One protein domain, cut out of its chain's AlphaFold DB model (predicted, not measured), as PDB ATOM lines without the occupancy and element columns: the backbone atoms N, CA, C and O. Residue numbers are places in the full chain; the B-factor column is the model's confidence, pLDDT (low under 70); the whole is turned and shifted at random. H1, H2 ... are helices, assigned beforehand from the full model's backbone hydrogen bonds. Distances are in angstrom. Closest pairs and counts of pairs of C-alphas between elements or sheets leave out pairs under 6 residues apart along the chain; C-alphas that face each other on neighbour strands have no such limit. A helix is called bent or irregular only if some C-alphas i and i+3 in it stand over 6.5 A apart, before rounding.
ATOM      1  N   SER A  10      30.012 -41.887  30.176       90.00
ATOM      2  CA  SER A  10      28.641 -42.220  29.765       90.00
ATOM      3  C   SER A  10      28.412 -42.161  28.252       90.00
ATOM      4  O   SER A  10      27.490 -42.799  27.753       90.00
ATOM      5  N   GLU A  11      29.238 -41.411  27.524       89.69
ATOM      6  CA  GLU A  11      29.152 -41.244  26.070       89.69
ATOM      7  C   GLU A  11      29.969 -42.307  25.317       89.69
ATOM      8  O   GLU A  11      29.878 -42.411  24.095       89.69
ATOM      9  N   LEU A  12      30.757 -43.118  26.033       90.88
ATOM     10  CA  LEU A  12      31.514 -44.234  25.468       90.88
ATOM     11  C   LEU A  12      30.595 -45.456  25.290       90.88
ATOM     12  O   LEU A  12      30.754 -46.491  25.937       90.88
ATOM     13  N   ASP A  13      29.591 -45.303  24.428       93.69
ATOM     14  CA  ASP A  13      28.543 -46.288  24.180       93.69
ATOM     15  C   ASP A  13      28.799 -47.134  22.917       93.69
ATOM     16  O   ASP A  13      29.771 -46.959  22.172       93.69
ATOM     17  N   GLN A  14      27.902 -48.085  22.645       95.75
ATOM     18  CA  GLN A  14      28.022 -48.946  21.467       95.75
ATOM     19  C   GLN A  14      27.960 -48.151  20.152       95.75
ATOM     20  O   GLN A  14      28.599 -48.532  19.168       95.75
ATOM     21  N   SER A  15      27.209 -47.050  20.131       95.44
ATOM     22  CA  SER A  15      27.071 -46.171  18.970       95.44
ATOM     23  C   SER A  15      28.411 -45.521  18.624       95.44
ATOM     24  O   SER A  15      28.831 -45.564  17.464       95.44
ATOM     25  N   PHE A  16      29.127 -45.009  19.629       94.62
ATOM     26  CA  PHE A  16      30.468 -44.447  19.485       94.62
ATOM     27  C   PHE A  16      31.459 -45.484  18.945       94.62
ATOM     28  O   PHE A  16      32.161 -45.224  17.965       94.62
ATOM     29  N   ILE A  17      31.470 -46.693  19.515       93.94
ATOM     30  CA  ILE A  17      32.352 -47.776  19.054       93.94
ATOM     31  C   ILE A  17      32.061 -48.154  17.594       93.94
ATOM     32  O   ILE A  17      32.989 -48.391  16.816       93.94
ATOM     33  N   ASN A  18      30.789 -48.182  17.192       96.19
ATOM     34  CA  ASN A  18      30.404 -48.467  15.810       96.19
ATOM     35  C   ASN A  18      30.878 -47.364  14.848       96.19
ATOM     36  O   ASN A  18      31.429 -47.672  13.790       96.19
ATOM     37  N   ALA A  19      30.727 -46.093  15.231       93.44
ATOM     38  CA  ALA A  19      31.202 -44.957  14.442       93.44
ATOM     39  C   ALA A  19      32.734 -44.948  14.302       93.44
ATOM     40  O   ALA A  19      33.259 -44.682  13.215       93.44
ATOM     41  N   LEU A  20      33.458 -45.297  15.371       93.62
ATOM     42  CA  LEU A  20      34.916 -45.398  15.358       93.62
ATOM     43  C   LEU A  20      35.381 -46.489  14.380       93.62
ATOM     44  O   LEU A  20      36.221 -46.227  13.519       93.62
ATOM     45  N   LYS A  21      34.774 -47.682  14.441       94.38
ATOM     46  CA  LYS A  21      35.066 -48.794  13.517       94.38
ATOM     47  C   LYS A  21      34.778 -48.446  12.058       94.38
ATOM     48  O   LYS A  21      35.561 -48.812  11.189       94.38
ATOM     49  N   ALA A  22      33.681 -47.739  11.788       94.88
ATOM     50  CA  ALA A  22      33.334 -47.312  10.434       94.88
ATOM     51  C   ALA A  22      34.336 -46.281   9.881       94.88
ATOM     52  O   ALA A  22      34.729 -46.352   8.720       94.88
ATOM     53  N   THR A  23      34.787 -45.347  10.723       93.12
ATOM     54  CA  THR A  23      35.710 -44.266  10.333       93.12
ATOM     55  C   THR A  23      37.135 -44.774  10.079       93.12
ATOM     56  O   THR A  23      37.831 -44.300   9.173       93.12
ATOM     57  N   TYR A  24      37.576 -45.754  10.868       92.19
ATOM     58  CA  TYR A  24      38.931 -46.310  10.835       92.19
ATOM     59  C   TYR A  24      38.970 -47.760  10.330       92.19
ATOM     60  O   TYR A  24      39.837 -48.531  10.730       92.19
ATOM     61  N   TYR A  25      38.044 -48.133   9.441       92.69
ATOM     62  CA  TYR A  25      37.970 -49.481   8.871       92.69
ATOM     63  C   TYR A  25      39.321 -49.935   8.289       92.69
ATOM     64  O   TYR A  25      39.951 -49.182   7.544       92.69
ATOM     65  N   GLU A  26      39.755 -51.144   8.667       92.81
ATOM     66  CA  GLU A  26      41.041 -51.770   8.292       92.81
ATOM     67  C   GLU A  26      42.308 -50.973   8.650       92.81
ATOM     68  O   GLU A  26      43.397 -51.266   8.159       92.81
ATOM     69  N   LYS A  27      42.203 -49.981   9.541       92.19
ATOM     70  CA  LYS A  27      43.356 -49.231  10.041       92.19
ATOM     71  C   LYS A  27      43.741 -49.721  11.427       92.19
ATOM     72  O   LYS A  27      42.886 -49.990  12.267       92.19
ATOM     73  N   GLU A  28      45.041 -49.779  11.674       91.19
ATOM     74  CA  GLU A  28      45.566 -49.924  13.024       91.19
ATOM     75  C   GLU A  28      45.377 -48.597  13.772       91.19
ATOM     76  O   GLU A  28      45.698 -47.525  13.248       91.19
ATOM     77  N   ILE A  29      44.796 -48.664  14.970       90.25
ATOM     78  CA  ILE A  29      44.550 -47.500  15.824       90.25
ATOM     79  C   ILE A  29      45.077 -47.761  17.233       90.25
ATOM     80  O   ILE A  29      45.018 -48.882  17.734       90.25
ATOM     81  N   GLU A  30      45.533 -46.699  17.883       87.44
ATOM     82  CA  GLU A  30      45.888 -46.672  19.299       87.44
ATOM     83  C   GLU A  30      44.840 -45.837  20.052       87.44
ATOM     84  O   GLU A  30      44.445 -44.766  19.584       87.44
ATOM     85  N   ILE A  31      44.373 -46.322  21.207       86.94
ATOM     86  CA  ILE A  31      43.468 -45.583  22.098       86.94
ATOM     87  C   ILE A  31      44.205 -45.323  23.411       86.94
ATOM     88  O   ILE A  31      44.538 -46.260  24.133       86.94
ATOM     89  N   VAL A  32      44.414 -44.049  23.742       83.00
ATOM     90  CA  VAL A  32      45.014 -43.621  25.012       83.00
ATOM     91  C   VAL A  32      43.914 -43.044  25.902       83.00
ATOM     92  O   VAL A  32      43.251 -42.084  25.518       83.00
ATOM     93  N   VAL A  33      43.713 -43.628  27.087       82.50
ATOM     94  CA  VAL A  33      42.681 -43.211  28.054       82.50
ATOM     95  C   VAL A  33      43.352 -42.707  29.325       82.50
ATOM     96  O   VAL A  33      44.195 -43.390  29.902       82.50
ATOM     97  N   TYR A  34      42.959 -41.523  29.778       78.19
ATOM     98  CA  TYR A  34      43.380 -40.943  31.046       78.19
ATOM     99  C   TYR A  34      42.234 -40.116  31.626       78.19
ATOM    100  O   TYR A  34      41.374 -39.622  30.898       78.19
ATOM    101  N   GLU A  35      42.216 -39.972  32.945       78.62
ATOM    102  CA  GLU A  35      41.283 -39.070  33.609       78.62
ATOM    103  C   GLU A  35      41.651 -37.619  33.278       78.62
ATOM    104  O   GLU A  35      42.800 -37.194  33.433       78.62
ATOM    105  N   VAL A  36      40.678 -36.852  32.790       70.38
ATOM    106  CA  VAL A  36      40.877 -35.435  32.483       70.38
ATOM    107  C   VAL A  36      40.611 -34.623  33.748       70.38
ATOM    108  O   VAL A  36      39.490 -34.186  33.990       70.38
ATOM    109  N   ASP A  37      41.652 -34.397  34.548       70.06
ATOM    110  CA  ASP A  37      41.596 -33.428  35.645       70.06
ATOM    111  C   ASP A  37      41.909 -32.014  35.116       70.06
ATOM    112  O   ASP A  37      43.063 -31.582  35.012       70.06
ATOM    113  N   GLU A  38      40.854 -31.273  34.759       59.56
ATOM    114  CA  GLU A  38      40.953 -29.873  34.323       59.56
ATOM    115  C   GLU A  38      41.614 -28.969  35.372       59.56
ATOM    116  O   GLU A  38      42.311 -28.010  35.019       59.56
ATOM    117  N   SER A  39      41.438 -29.282  36.659       60.78
ATOM    118  CA  SER A  39      41.995 -28.488  37.752       60.78
ATOM    119  C   SER A  39      43.496 -28.715  37.870       60.78
ATOM    120  O   SER A  39      44.248 -27.742  37.971       60.78
ATOM    121  N   ALA A  40      43.959 -29.964  37.776       59.69
ATOM    122  CA  ALA A  40      45.387 -30.271  37.743       59.69
ATOM    123  C   ALA A  40      46.079 -29.632  36.533       59.69
ATOM    124  O   ALA A  40      47.157 -29.057  36.688       59.69
ATOM    125  N   TYR A  41      45.448 -29.642  35.353       60.47
ATOM    126  CA  TYR A  41      46.006 -29.002  34.158       60.47
ATOM    127  C   TYR A  41      46.133 -27.478  34.313       60.47
ATOM    128  O   TYR A  41      47.190 -26.899  34.048       60.47
ATOM    129  N   LEU A  42      45.091 -26.807  34.815       59.78
ATOM    130  CA  LEU A  42      45.132 -25.367  35.084       59.78
ATOM    131  C   LEU A  42      46.140 -25.007  36.190       59.78
ATOM    132  O   LEU A  42      46.761 -23.940  36.137       59.78
ATOM    133  N   MET A  43      46.347 -25.888  37.168       60.66
ATOM    134  CA  MET A  43      47.301 -25.685  38.262       60.66
ATOM    135  C   MET A  43      48.728 -26.164  37.957       60.66
ATOM    136  O   MET A  43      49.620 -25.908  38.769       60.66
ATOM    137  N   ALA A  44      48.969 -26.793  36.803       67.00
ATOM    138  CA  ALA A  44      50.249 -27.418  36.464       67.00
ATOM    139  C   ALA A  44      51.419 -26.420  36.390       67.00
ATOM    140  O   ALA A  44      52.546 -26.750  36.752       67.00
ATOM    141  N   SER A  45      51.166 -25.178  35.959       76.38
ATOM    142  CA  SER A  45      52.175 -24.114  35.968       76.38
ATOM    143  C   SER A  45      52.048 -23.243  37.224       76.38
ATOM    144  O   SER A  45      50.975 -22.672  37.454       76.38
ATOM    145  N   PRO A  46      53.139 -23.018  37.989       75.62
ATOM    146  CA  PRO A  46      53.139 -22.102  39.131       75.62
ATOM    147  C   PRO A  46      52.643 -20.693  38.776       75.62
ATOM    148  O   PRO A  46      51.952 -20.050  39.570       75.62
ATOM    149  N   ALA A  47      52.950 -20.225  37.560       80.31
ATOM    150  CA  ALA A  47      52.498 -18.932  37.062       80.31
ATOM    151  C   ALA A  47      50.981 -18.913  36.814       80.31
ATOM    152  O   ALA A  47      50.304 -17.973  37.240       80.31
ATOM    153  N   ASN A  48      50.430 -19.961  36.189       80.25
ATOM    154  CA  ASN A  48      48.991 -20.044  35.925       80.25
ATOM    155  C   ASN A  48      48.193 -20.219  37.224       80.25
ATOM    156  O   ASN A  48      47.200 -19.524  37.432       80.25
ATOM    157  N   ARG A  49      48.695 -21.038  38.158       81.62
ATOM    158  CA  ARG A  49      48.120 -21.205  39.497       81.62
ATOM    159  C   ARG A  49      48.043 -19.875  40.253       81.62
ATOM    160  O   ARG A  49      46.985 -19.529  40.771       81.62
ATOM    161  N   LYS A  50      49.133 -19.096  40.285       86.00
ATOM    162  CA  LYS A  50      49.159 -17.778  40.947       86.00
ATOM    163  C   LYS A  50      48.169 -16.799  40.312       86.00
ATOM    164  O   LYS A  50      47.501 -16.056  41.029       86.00
ATOM    165  N   ARG A  51      48.059 -16.806  38.979       86.62
ATOM    166  CA  ARG A  51      47.106 -15.961  38.245       86.62
ATOM    167  C   ARG A  51      45.656 -16.324  38.575       86.62
ATOM    168  O   ARG A  51      44.875 -15.425  38.863       86.62
ATOM    169  N   LEU A  52      45.321 -17.615  38.581       86.69
ATOM    170  CA  LEU A  52      43.976 -18.110  38.895       86.69
ATOM    171  C   LEU A  52      43.569 -17.797  40.337       86.69
ATOM    172  O   LEU A  52      42.481 -17.277  40.560       86.69
ATOM    173  N   LEU A  53      44.455 -18.035  41.309       88.62
ATOM    174  CA  LEU A  53      44.175 -17.721  42.715       88.62
ATOM    175  C   LEU A  53      43.929 -16.224  42.931       88.62
ATOM    176  O   LEU A  53      42.979 -15.855  43.617       88.62
ATOM    177  N   ARG A  54      44.724 -15.360  42.285       89.69
ATOM    178  CA  ARG A  54      44.508 -13.908  42.320       89.69
ATOM    179  C   ARG A  54      43.179 -13.511  41.673       89.69
ATOM    180  O   ARG A  54      42.493 -12.642  42.189       89.69
ATOM    181  N   ALA A  55      42.805 -14.135  40.556       88.38
ATOM    182  CA  ALA A  55      41.520 -13.866  39.912       88.38
ATOM    183  C   ALA A  55      40.337 -14.247  40.821       88.38
ATOM    184  O   ALA A  55      39.382 -13.484  40.931       88.38
ATOM    185  N   ILE A  56      40.429 -15.376  41.532       89.56
ATOM    186  CA  ILE A  56      39.420 -15.798  42.518       89.56
ATOM    187  C   ILE A  56      39.306 -14.779  43.661       89.56
ATOM    188  O   ILE A  56      38.200 -14.436  44.070       89.56
ATOM    189  N   GLU A  57      40.434 -14.288  44.178       93.00
ATOM    190  CA  GLU A  57      40.465 -13.265  45.228       93.00
ATOM    191  C   GLU A  57      39.849 -11.940  44.759       93.00
ATOM    192  O   GLU A  57      39.002 -11.374  45.450       93.00
ATOM    193  N   ASN A  58      40.200 -11.493  43.552       93.00
ATOM    194  CA  ASN A  58      39.638 -10.298  42.924       93.00
ATOM    195  C   ASN A  58      38.104 -10.371  42.848       93.00
ATOM    196  O   ASN A  58      37.429  -9.432  43.266       93.00
ATOM    197  N   VAL A  59      37.556 -11.510  42.403       91.50
ATOM    198  CA  VAL A  59      36.102 -11.743  42.331       91.50
ATOM    199  C   VAL A  59      35.456 -11.727  43.715       91.50
ATOM    200  O   VAL A  59      34.463 -11.030  43.905       91.50
ATOM    201  N   LYS A  60      36.024 -12.442  44.695       90.50
ATOM    202  CA  LYS A  60      35.487 -12.479  46.069       90.50
ATOM    203  C   LYS A  60      35.439 -11.100  46.720       90.50
ATOM    204  O   LYS A  60      34.487 -10.794  47.426       90.50
ATOM    205  N   ASN A  61      36.457 -10.283  46.467       93.38
ATOM    206  CA  ASN A  61      36.584  -8.950  47.044       93.38
ATOM    207  C   ASN A  61      35.902  -7.862  46.194       93.38
ATOM    208  O   ASN A  61      35.981  -6.689  46.550       93.38
ATOM    209  N   GLY A  62      35.279  -8.216  45.061       88.56
ATOM    210  CA  GLY A  62      34.682  -7.247  44.134       88.56
ATOM    211  C   GLY A  62      35.690  -6.231  43.582       88.56
ATOM    212  O   GLY A  62      35.331  -5.100  43.272       88.56
TER     213      GLY A  62
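What this domain is: This is residues 10 to 62 of the 74 residues of an uncharacterized protein of Scytonema sp. UIC 10036 (UniProt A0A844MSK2). Picture a wide, open U: the longest helix, H3, is one side, H1 is the other, and the space between them is empty. A long link, residues 24 to 37, runs between the two ends with no named element in it, and the short helix H2 lies between this link and H3. The printed part has 53 residues, with three named helices in the order H1, H2, H3 and no named strand, and its class is all helix. The whole is extended, with a radius of gyration of the C-alphas of 19.6 A and spans of 56 by 21 by 15 A.

How they stand to each other: Start with the longest helix, H3, residues 46 to 60, and look back along the chain to H2, residues 38 to 43. A tight link of 2 residues joins them, and they only just touch, only at the corner by their link, with 3 pairs of C-alphas within 8 A. The closest C-alphas are those of Met 43 and Arg 49, 4.7 A apart, and H3 touches H2 with residues 48 to 49 alone. Their lines are about perpendicular, at 75 degrees, and their centres are 12.8 A apart. Go farther back to H1, residues 14 to 23, which touches no helix: it is apart from H3 and apart from H2. In the backbones of H1, H2 and H3, every O i to N i+4 pair is within hydrogen-bond range.

Where its parts are: Find C-alpha 46 at (53.139, -22.102, 39.131); from there H3 runs 21.3 A through 15 residues to C-alpha 60 at (35.487, -12.479, 46.069). Just before it, H2 has 6 residues, from Glu 38 to Met 43, and measures 8.6 A from first to last C-alpha. For H1, look at C-alpha 14 at (28.022, -48.946, 21.467); its 10 residues run 14.3 A to Thr 23. None of the three helices is bent or irregular.

The domain as a whole: Look at Glu 26 and Asn 61 for the two C-alphas farthest apart, 57.9 A, while those of Ser 10 and Gly 62, the first and last printed, are 38.3 A apart. The printed part has no cut. The link from H1 to H2 is long, with 14 residues. Residues 10 to 19, 22 to 28, 30 to 38 and 54 to 62 stand free; of these, 14 to 19 belong to H1 and 54 to 60 to H3. In the B-factor column the mean pLDDT of the printed part is 84.6, and the model's confidence is low, under 70, at residues 38 to 44; the mean for H2 is 60.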